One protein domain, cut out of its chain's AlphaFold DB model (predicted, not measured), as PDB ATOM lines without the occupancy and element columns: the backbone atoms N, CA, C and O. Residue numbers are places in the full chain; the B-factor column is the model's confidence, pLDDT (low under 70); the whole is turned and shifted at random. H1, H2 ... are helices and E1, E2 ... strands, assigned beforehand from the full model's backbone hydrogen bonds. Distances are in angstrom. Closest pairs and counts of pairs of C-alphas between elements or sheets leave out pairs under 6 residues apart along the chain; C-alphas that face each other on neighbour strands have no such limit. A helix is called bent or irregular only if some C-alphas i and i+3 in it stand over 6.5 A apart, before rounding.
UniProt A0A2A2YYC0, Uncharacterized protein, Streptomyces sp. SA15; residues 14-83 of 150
ATOM      1  N   VAL A  14     225.042 163.358 142.203       80.44
ATOM      2  CA  VAL A  14     224.505 164.363 141.288       80.44
ATOM      3  C   VAL A  14     223.238 164.929 141.897       80.44
ATOM      4  O   VAL A  14     222.345 164.189 142.301       80.44
ATOM      5  N   PHE A  15     223.138 166.253 141.947       80.19
ATOM      6  CA  PHE A  15     221.882 166.900 142.296       80.19
ATOM      7  C   PHE A  15     220.927 166.841 141.100       80.19
ATOM      8  O   PHE A  15     221.209 167.421 140.051       80.19
ATOM      9  N   VAL A  16     219.802 166.142 141.256       83.50
ATOM     10  CA  VAL A  16     218.748 166.059 140.241       83.50
ATOM     11  C   VAL A  16     217.591 166.961 140.647       83.50
ATOM     12  O   VAL A  16     216.861 166.685 141.604       83.50
ATOM     13  N   ASP A  17     217.418 168.033 139.874       81.25
ATOM     14  CA  ASP A  17     216.242 168.892 139.932       81.25
ATOM     15  C   ASP A  17     215.258 168.491 138.829       81.25
ATOM     16  O   ASP A  17     215.538 168.630 137.640       81.25
ATOM     17  N   GLY A  18     214.099 167.973 139.229       80.62
ATOM     18  CA  GLY A  18     213.000 167.684 138.308       80.62
ATOM     19  C   GLY A  18     212.068 168.873 138.065       80.62
ATOM     20  O   GLY A  18     211.049 168.731 137.382       80.62
ATOM     21  N   GLY A  19     212.379 170.034 138.645       84.44
ATOM     22  CA  GLY A  19     211.624 171.267 138.506       84.44
ATOM     23  C   GLY A  19     210.138 171.083 138.805       84.44
ATOM     24  O   GLY A  19     209.732 170.418 139.757       84.44
ATOM     25  N   ASN A  20     209.298 171.669 137.950       84.56
ATOM     26  CA  ASN A  20     207.844 171.592 138.079       84.56
ATOM     27  C   ASN A  20     207.224 170.306 137.510       84.56
ATOM     28  O   ASN A  20     206.009 170.139 137.610       84.56
ATOM     29  N   ALA A  21     208.020 169.419 136.908       85.81
ATOM     30  CA  ALA A  21     207.510 168.179 136.331       85.81
ATOM     31  C   ALA A  21     207.215 167.120 137.400       85.81
ATOM     32  O   ALA A  21     206.377 166.245 137.184       85.81
ATOM     33  N   LEU A  22     207.880 167.200 138.554       88.44
ATOM     34  CA  LEU A  22     207.764 166.211 139.619       88.44
ATOM     35  C   LEU A  22     206.826 166.663 140.736       88.44
ATOM     36  O   LEU A  22     206.711 167.852 141.048       88.44
ATOM     37  N   ASP A  23     206.189 165.683 141.371       86.75
ATOM     38  CA  ASP A  23     205.477 165.861 142.632       86.75
ATOM     39  C   ASP A  23     206.408 165.540 143.809       86.75
ATOM     40  O   ASP A  23     206.368 164.458 144.396       86.75
ATOM     41  N   GLY A  24     207.321 166.472 144.091       81.31
ATOM     42  CA  GLY A  24     208.335 166.367 145.145       81.31
ATOM     43  C   GLY A  24     209.776 166.302 144.616       81.31
ATOM     44  O   GLY A  24     209.998 165.975 143.448       81.31
ATOM     45  N   PRO A  25     210.772 166.641 145.453       81.81
ATOM     46  CA  PRO A  25     212.176 166.656 145.051       81.81
ATOM     47  C   PRO A  25     212.794 165.248 145.018       81.81
ATOM     48  O   PRO A  25     212.497 164.410 145.865       81.81
ATOM     49  N   ILE A  26     213.726 165.024 144.082       81.75
ATOM     50  CA  ILE A  26     214.603 163.836 144.064       81.75
ATOM     51  C   ILE A  26     215.888 164.105 144.865       81.75
ATOM     52  O   ILE A  26     216.319 163.256 145.646       81.75
ATOM     53  N   GLY A  27     216.485 165.292 144.700       82.81
ATOM     54  CA  GLY A  27     217.667 165.732 145.445       82.81
ATOM     55  C   GLY A  27     218.976 165.097 144.964       82.81
ATOM     56  O   GLY A  27     219.136 164.799 143.783       82.81
ATOM     57  N   MET A  28     219.931 164.925 145.882       79.88
ATOM     58  CA  MET A  28     221.223 164.277 145.603       79.88
ATOM     59  C   MET A  28     221.011 162.791 145.335       79.88
ATOM     60  O   MET A  28     220.406 162.130 146.173       79.88
ATOM     61  N   VAL A  29     221.500 162.262 144.215       82.81
ATOM     62  CA  VAL A  29     221.441 160.836 143.863       82.81
ATOM     63  C   VAL A  29     222.836 160.293 143.598       82.81
ATOM     64  O   VAL A  29     223.649 160.958 142.958       82.81
ATOM     65  N   GLN A  30     223.099 159.065 144.041       81.56
ATOM     66  CA  GLN A  30     224.233 158.305 143.528       81.56
ATOM     67  C   GLN A  30     223.808 157.621 142.238       81.56
ATOM     68  O   GLN A  30     222.873 156.822 142.231       81.56
ATOM     69  N   ILE A  31     224.467 157.982 141.141       78.62
ATOM     70  CA  ILE A  31     224.195 157.373 139.844       78.62
ATOM     71  C   ILE A  31     224.866 156.003 139.808       78.62
ATOM     72  O   ILE A  31     226.085 155.897 139.932       78.62
ATOM     73  N   ASP A  32     224.078 154.955 139.571       81.12
ATOM     74  CA  ASP A  32     224.627 153.655 139.189       81.12
ATOM     75  C   ASP A  32     225.120 153.751 137.736       81.12
ATOM     76  O   ASP A  32     224.352 153.593 136.786       81.12
ATOM     77  N   TYR A  33     226.403 154.082 137.552       75.62
ATOM     78  CA  TYR A  33     226.992 154.299 136.228       75.62
ATOM     79  C   TYR A  33     227.041 153.031 135.371       75.62
ATOM     80  O   TYR A  33     227.011 153.136 134.141       75.62
ATOM     81  N   ALA A  34     227.086 151.845 135.985       77.62
ATOM     82  CA  ALA A  34     227.013 150.585 135.256       77.62
ATOM     83  C   ALA A  34     225.620 150.432 134.631       77.62
ATOM     84  O   ALA A  34     225.504 150.312 133.409       77.62
ATOM     85  N   ARG A  35     224.557 150.593 135.432       77.94
ATOM     86  CA  ARG A  35     223.173 150.588 134.930       77.94
ATOM     87  C   ARG A  35     222.895 151.736 133.968       77.94
ATOM     88  O   ARG A  35     222.235 151.539 132.954       77.94
ATOM     89  N   ALA A  36     223.406 152.933 134.244       79.94
ATOM     90  CA  ALA A  36     223.244 154.083 133.357       79.94
ATOM     91  C   ALA A  36     223.882 153.835 131.985       79.94
ATOM     92  O   ALA A  36     223.345 154.273 130.970       79.94
ATOM     93  N   THR A  37     225.013 153.125 131.946       82.06
ATOM     94  CA  THR A  37     225.673 152.733 130.697       82.06
ATOM     95  C   THR A  37     224.837 151.715 129.932       82.06
ATOM     96  O   THR A  37     224.620 151.901 128.736       82.06
ATOM     97  N   GLU A  38     224.306 150.696 130.612       83.00
ATOM     98  CA  GLU A  38     223.423 149.687 130.009       83.00
ATOM     99  C   GLU A  38     222.134 150.295 129.435       83.00
ATOM    100  O   GLU A  38     221.672 149.876 128.379       83.00
ATOM    101  N   GLN A  39     221.572 151.309 130.099       85.88
ATOM    102  CA  GLN A  39     220.306 151.942 129.710       85.88
ATOM    103  C   GLN A  39     220.477 153.186 128.820       85.88
ATOM    104  O   GLN A  39     219.490 153.822 128.450       85.88
ATOM    105  N   ASN A  40     221.712 153.562 128.471       85.88
ATOM    106  CA  ASN A  40     222.012 154.849 127.834       85.88
ATOM    107  C   ASN A  40     221.289 155.027 126.492       85.88
ATOM    108  O   ASN A  40     220.705 156.081 126.232       85.88
ATOM    109  N   GLU A  41     221.301 153.993 125.650       89.00
ATOM    110  CA  GLU A  41     220.646 154.034 124.339       89.00
ATOM    111  C   GLU A  41     219.129 154.190 124.486       89.00
ATOM    112  O   GLU A  41     218.563 155.122 123.918       89.00
ATOM    113  N   SER A  42     218.492 153.386 125.341       89.19
ATOM    114  CA  SER A  42     217.050 153.469 125.597       89.19
ATOM    115  C   SER A  42     216.631 154.816 126.196       89.19
ATOM    116  O   SER A  42     215.636 155.399 125.768       89.19
ATOM    117  N   ILE A  43     217.409 155.365 127.138       89.06
ATOM    118  CA  ILE A  43     217.160 156.703 127.701       89.06
ATOM    119  C   ILE A  43     217.240 157.768 126.603       89.06
ATOM    120  O   ILE A  43     216.381 158.650 126.543       89.06
ATOM    121  N   ARG A  44     218.244 157.700 125.718       90.12
ATOM    122  CA  ARG A  44     218.403 158.657 124.609       90.12
ATOM    123  C   ARG A  44     217.267 158.570 123.601       90.12
ATOM    124  O   ARG A  44     216.794 159.609 123.145       90.12
ATOM    125  N   GLU A  45     216.847 157.364 123.245       92.31
ATOM    126  CA  GLU A  45     215.745 157.140 122.306       92.31
ATOM    127  C   GLU A  45     214.431 157.691 122.853       92.31
ATOM    128  O   GLU A  45     213.773 158.486 122.180       92.31
ATOM    129  N   LEU A  46     214.096 157.355 124.099       91.94
ATOM    130  CA  LEU A  46     212.892 157.862 124.752       91.94
ATOM    131  C   LEU A  46     212.942 159.383 124.923       91.94
ATOM    132  O   LEU A  46     211.968 160.058 124.598       91.94
ATOM    133  N   SER A  47     214.087 159.939 125.332       90.81
ATOM    134  CA  SER A  47     214.260 161.395 125.444       90.81
ATOM    135  C   SER A  47     214.051 162.096 124.102       90.81
ATOM    136  O   SER A  47     213.382 163.123 124.048       90.81
ATOM    137  N   ARG A  48     214.565 161.526 123.004       92.12
ATOM    138  CA  ARG A  48     214.342 162.063 121.655       92.12
ATOM    139  C   ARG A  48     212.873 161.971 121.246       92.12
ATOM    140  O   ARG A  48     212.360 162.904 120.652       92.12
ATOM    141  N   SER A  49     212.188 160.876 121.570       92.31
ATOM    142  CA  SER A  49     210.762 160.725 121.239       92.31
ATOM    143  C   SER A  49     209.858 161.715 121.984       92.31
ATOM    144  O   SER A  49     208.759 162.010 121.525       92.31
ATOM    145  N   LEU A  50     210.322 162.226 123.128       91.88
ATOM    146  CA  LEU A  50     209.574 163.137 123.992       91.88
ATOM    147  C   LEU A  50     209.991 164.610 123.830       91.88
ATOM    148  O   LEU A  50     209.341 165.481 124.406       91.88
ATOM    149  N   SER A  51     211.050 164.909 123.066       92.94
ATOM    150  CA  SER A  51     211.633 166.257 123.013       92.94
ATOM    151  C   SER A  51     210.685 167.290 122.414       92.94
ATOM    152  O   SER A  51     210.569 168.383 122.953       92.94
ATOM    153  N   GLU A  52     209.947 166.934 121.362       91.50
ATOM    154  CA  GLU A  52     209.001 167.847 120.703       91.50
ATOM    155  C   GLU A  52     207.866 168.284 121.646       91.50
ATOM    156  O   GLU A  52     207.444 169.438 121.615       91.50
ATOM    157  N   TYR A  53     207.428 167.402 122.549       91.00
ATOM    158  CA  TYR A  53     206.440 167.732 123.583       91.00
ATOM    159  C   TYR A  53     207.047 168.598 124.691       91.00
ATOM    160  O   TYR A  53     206.422 169.552 125.153       91.00
ATOM    161  N   ALA A  54     208.277 168.290 125.114       87.81
ATOM    162  CA  ALA A  54     208.985 169.055 126.141       87.81
ATOM    163  C   ALA A  54     209.319 170.486 125.681       87.81
ATOM    164  O   ALA A  54     209.308 171.415 126.487       87.81
ATOM    165  N   GLU A  55     209.584 170.666 124.386       90.81
ATOM    166  CA  GLU A  55     209.836 171.961 123.747       90.81
ATOM    167  C   GLU A  55     208.541 172.720 123.401       90.81
ATOM    168  O   GLU A  55     208.595 173.881 122.995       90.81
ATOM    169  N   GLY A  56     207.373 172.092 123.589       90.31
ATOM    170  CA  GLY A  56     206.067 172.682 123.288       90.31
ATOM    171  C   GLY A  56     205.773 172.813 121.791       90.31
ATOM    172  O   GLY A  56     204.949 173.643 121.409       90.31
ATOM    173  N   ILE A  57     206.457 172.030 120.951       92.06
ATOM    174  CA  ILE A  57     206.248 171.974 119.500       92.06
ATOM    175  C   ILE A  57     204.995 171.152 119.190       92.06
ATOM    176  O   ILE A  57     204.122 171.619 118.460       92.06
ATOM    177  N   GLU A  58     204.898 169.954 119.772       91.19
ATOM    178  CA  GLU A  58     203.732 169.079 119.638       91.19
ATOM    179  C   GLU A  58     202.811 169.243 120.864       91.19
ATOM    180  O   GLU A  58     203.291 169.207 122.005       91.19
ATOM    181  N   PRO A  59     201.489 169.434 120.680       90.75
ATOM    182  CA  PRO A  59     200.546 169.467 121.790       90.75
ATOM    183  C   PRO A  59     200.524 168.147 122.573       90.75
ATOM    184  O   PRO A  59     200.570 167.051 122.018       90.75
ATOM    185  N   ILE A  60     200.393 168.253 123.896       91.06
ATOM    186  CA  ILE A  60     200.262 167.092 124.780       91.06
ATOM    187  C   ILE A  60     198.812 166.607 124.755       91.06
ATOM    188  O   ILE A  60     197.917 167.295 125.249       91.06
ATOM    189  N   ASP A  61     198.603 165.403 124.226       89.25
ATOM    190  CA  ASP A  61     197.329 164.686 124.282       89.25
ATOM    191  C   ASP A  61     197.410 163.524 125.294       89.25
ATOM    192  O   ASP A  61     198.159 162.568 125.068       89.25
ATOM    193  N   PRO A  62     196.661 163.569 126.413       84.94
ATOM    194  CA  PRO A  62     196.654 162.494 127.402       84.94
ATOM    195  C   PRO A  62     196.007 161.192 126.900       84.94
ATOM    196  O   PRO A  62     196.212 160.149 127.520       84.94
ATOM    197  N   GLU A  63     195.247 161.218 125.801       91.06
ATOM    198  CA  GLU A  63     194.672 160.015 125.181       91.06
ATOM    199  C   GLU A  63     195.654 159.321 124.221       91.06
ATOM    200  O   GLU A  63     195.441 158.169 123.825       91.06
ATOM    201  N   ASN A  64     196.781 159.966 123.897       92.25
ATOM    202  CA  ASN A  64     197.843 159.366 123.104       92.25
ATOM    203  C   ASN A  64     198.592 158.304 123.927       92.25
ATOM    204  O   ASN A  64     199.550 158.580 124.656       92.25
ATOM    205  N   ALA A  65     198.164 157.050 123.774       90.50
ATOM    206  CA  ALA A  65     198.727 155.913 124.493       90.50
ATOM    207  C   ALA A  65     200.246 155.766 124.300       90.50
ATOM    208  O   ALA A  65     200.941 155.389 125.243       90.50
ATOM    209  N   THR A  66     200.776 156.087 123.116       90.06
ATOM    210  CA  THR A  66     202.215 156.006 122.834       90.06
ATOM    211  C   THR A  66     202.992 157.042 123.640       90.06
ATOM    212  O   THR A  66     204.003 156.704 124.249       90.06
ATOM    213  N   LEU A  67     202.499 158.284 123.708       91.00
ATOM    214  CA  LEU A  67     203.108 159.347 124.511       91.00
ATOM    215  C   LEU A  67     203.157 158.960 125.994       91.00
ATOM    216  O   LEU A  67     204.212 159.033 126.629       91.00
ATOM    217  N   VAL A  68     202.027 158.488 126.530       90.38
ATOM    218  CA  VAL A  68     201.919 158.053 127.929       90.38
ATOM    219  C   VAL A  68     202.871 156.890 128.221       90.38
ATOM    220  O   VAL A  68     203.564 156.899 129.240       90.38
ATOM    221  N   GLN A  69     202.949 155.904 127.325       91.81
ATOM    222  CA  GLN A  69     203.846 154.757 127.479       91.81
ATOM    223  C   GLN A  69     205.320 155.164 127.424       91.81
ATOM    224  O   GLN A  69     206.091 154.721 128.275       91.81
ATOM    225  N   SER A  70     205.713 156.039 126.496       92.62
ATOM    226  CA  SER A  70     207.090 156.537 126.399       92.62
ATOM    227  C   SER A  70     207.499 157.339 127.635       92.62
ATOM    228  O   SER A  70     208.580 157.117 128.183       92.62
ATOM    229  N   ALA A  71     206.625 158.220 128.135       91.38
ATOM    230  CA  ALA A  71     206.874 158.965 129.369       91.38
ATOM    231  C   ALA A  71     207.002 158.027 130.581       91.38
ATOM    232  O   ALA A  71     207.910 158.174 131.404       91.38
ATOM    233  N   HIS A  72     206.136 157.013 130.664       91.75
ATOM    234  CA  HIS A  72     206.194 156.005 131.717       91.75
ATOM    235  C   HIS A  72     207.482 155.172 131.664       91.75
ATOM    236  O   HIS A  72     208.093 154.933 132.707       91.75
ATOM    237  N   ALA A  73     207.901 154.749 130.470       93.75
ATOM    238  CA  ALA A  73     209.124 153.982 130.260       93.75
ATOM    239  C   ALA A  73     210.366 154.798 130.636       93.75
ATOM    240  O   ALA A  73     211.226 154.307 131.366       93.75
ATOM    241  N   LEU A  74     210.431 156.071 130.223       93.19
ATOM    242  CA  LEU A  74     211.541 156.950 130.589       93.19
ATOM    243  C   LEU A  74     211.630 157.115 132.108       93.19
ATOM    244  O   LEU A  74     212.711 156.982 132.679       93.19
ATOM    245  N   ARG A  75     210.491 157.331 132.778       92.44
ATOM    246  CA  ARG A  75     210.429 157.414 134.241       92.44
ATOM    247  C   ARG A  75     210.997 156.152 134.898       92.44
ATOM    248  O   ARG A  75     211.844 156.278 135.771       92.44
ATOM    249  N   GLN A  76     210.599 154.953 134.466       92.44
ATOM    250  CA  GLN A  76     211.105 153.688 135.027       92.44
ATOM    251  C   GLN A  76     212.621 153.504 134.848       92.44
ATOM    252  O   GLN A  76     213.302 153.018 135.756       92.44
ATOM    253  N   LEU A  77     213.166 153.901 133.694       91.75
ATOM    254  CA  LEU A  77     214.611 153.854 133.460       91.75
ATOM    255  C   LEU A  77     215.355 154.816 134.386       91.75
ATOM    256  O   LEU A  77     216.347 154.432 135.001       91.75
ATOM    257  N   LEU A  78     214.847 156.039 134.543       90.06
ATOM    258  CA  LEU A  78     215.430 157.018 135.459       90.06
ATOM    259  C   LEU A  78     215.338 156.556 136.919       90.06
ATOM    260  O   LEU A  78     216.316 156.673 137.646       90.06
ATOM    261  N   GLU A  79     214.223 155.952 137.337       89.75
ATOM    262  CA  GLU A  79     214.091 155.340 138.669       89.75
ATOM    263  C   GLU A  79     215.144 154.243 138.899       89.75
ATOM    264  O   GLU A  79     215.712 154.137 139.986       89.75
ATOM    265  N   THR A  80     215.448 153.456 137.862       88.38
ATOM    266  CA  THR A  80     216.461 152.391 137.916       88.38
ATOM    267  C   THR A  80     217.878 152.945 138.046       88.38
ATOM    268  O   THR A  80     218.682 152.381 138.790       88.38
ATOM    269  N   VAL A  81     218.181 154.039 137.341       87.19
ATOM    270  CA  VAL A  81     219.493 154.706 137.365       87.19
ATOM    271  C   VAL A  81     219.705 155.497 138.656       87.19
ATOM    272  O   VAL A  81     220.802 155.487 139.209       87.19
ATOM    273  N   TYR A  82     218.665 156.170 139.148       85.75
ATOM    274  CA  TYR A  82     218.727 156.971 140.372       85.75
ATOM    275  C   TYR A  82     218.509 156.147 141.643       85.75
ATOM    276  O   TYR A  82     218.737 156.655 142.741       85.75
ATOM    277  N   GLY A  83     218.035 154.903 141.520       83.06
ATOM    278  CA  GLY A  83     217.705 154.044 142.657       83.06
ATOM    279  C   GLY A  83     216.587 154.612 143.536       83.06
ATOM    280  O   GLY A  83     216.530 154.315 144.727       83.06
TER     281      GLY A  83
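AT A GLANCE: This is residues 14 to 83 of the 150 residues of an uncharacterized protein of Streptomyces sp. SA15 (UniProt A0A2A2YYC0). Two longer helices, H2 and H3, cross at a steep tilt to make the core, with the short helix H1 at the last residues of H3 and a small hairpin of strands, E1 and E2, beyond that same end. The loop of the hairpin sticks out at residues 19 to 24, which stand free. The printed part has 70 residues, with two named strands and three named helices in the order E1, E2, H1, H2, H3; the sheet, in the order E1 - E2, is antiparallel, and the class is mostly helix. It is only just compact, close to loose, with a radius of gyration of the C-alphas of 13.0 A, and it spans 34 by 26 by 18 A.

IN THESE COORDINATES: E1, residues 14 to 16, begins at C-alpha 14 at (224.505, 164.363, 141.288) and is 6.1 A long. E2, residues 27 to 30, measures 10.1 A. H1, residues 33 to 38, measures 8.5 A. H2, residues 40 to 54, begins at C-alpha 40 at (222.012, 154.849, 127.834) and measures 19.3 A; it is irregular, with C-alphas 49 and 52 7.4 A apart. H3, residues 65 to 82, measures 25.6 A and ends at C-alpha 82 at (218.727, 156.971, 140.372).

HOW THE PARTS SIT: H2 and H3 touch, with 12 pairs of C-alphas within 8 A, the closest being those of Leu 46 and Leu 74, 6.1 A apart. They run opposite ways at a steep tilt of 48 degrees. H1 touches H3 at residues 80 to 81 of H3 alone, and the closest C-alphas are those of Ala 36 and Val 81, 5.5 A apart. Their tilt of 35.2 degrees is only just steep, and they run opposite ways. H1 and H2 meet only through their link. E1 and E2 form a hairpin, antiparallel at 138 degrees; N 14 and O 29 are 2.9 A apart and N 29 and O 14 are 2.8 A apart, within hydrogen-bond range. The closest C-alphas of E2 and H3 are those of Val 29 and Tyr 82, 5.9 A apart. E1 is apart from H1, H2 and H3, and E2 is apart from H2. In H1 and H3 every O i to N i+4 pair is within hydrogen-bond range; in H2, 9 of 11 are.

THE WHOLE: The two C-alphas farthest apart are those of Ala 34 and Pro 59, at 35.2 A, while those of Val 14 and Gly 83, the first and last printed, are 12.4 A apart. The printed part has no cut. The links E2 to H1 and H1 to H2 are tight, those from E1 to E2 and from H2 to H3 are short, with 10 residues each, and no link is long. The mean pLDDT of the printed part is 87.3, and no printed residue is under 70.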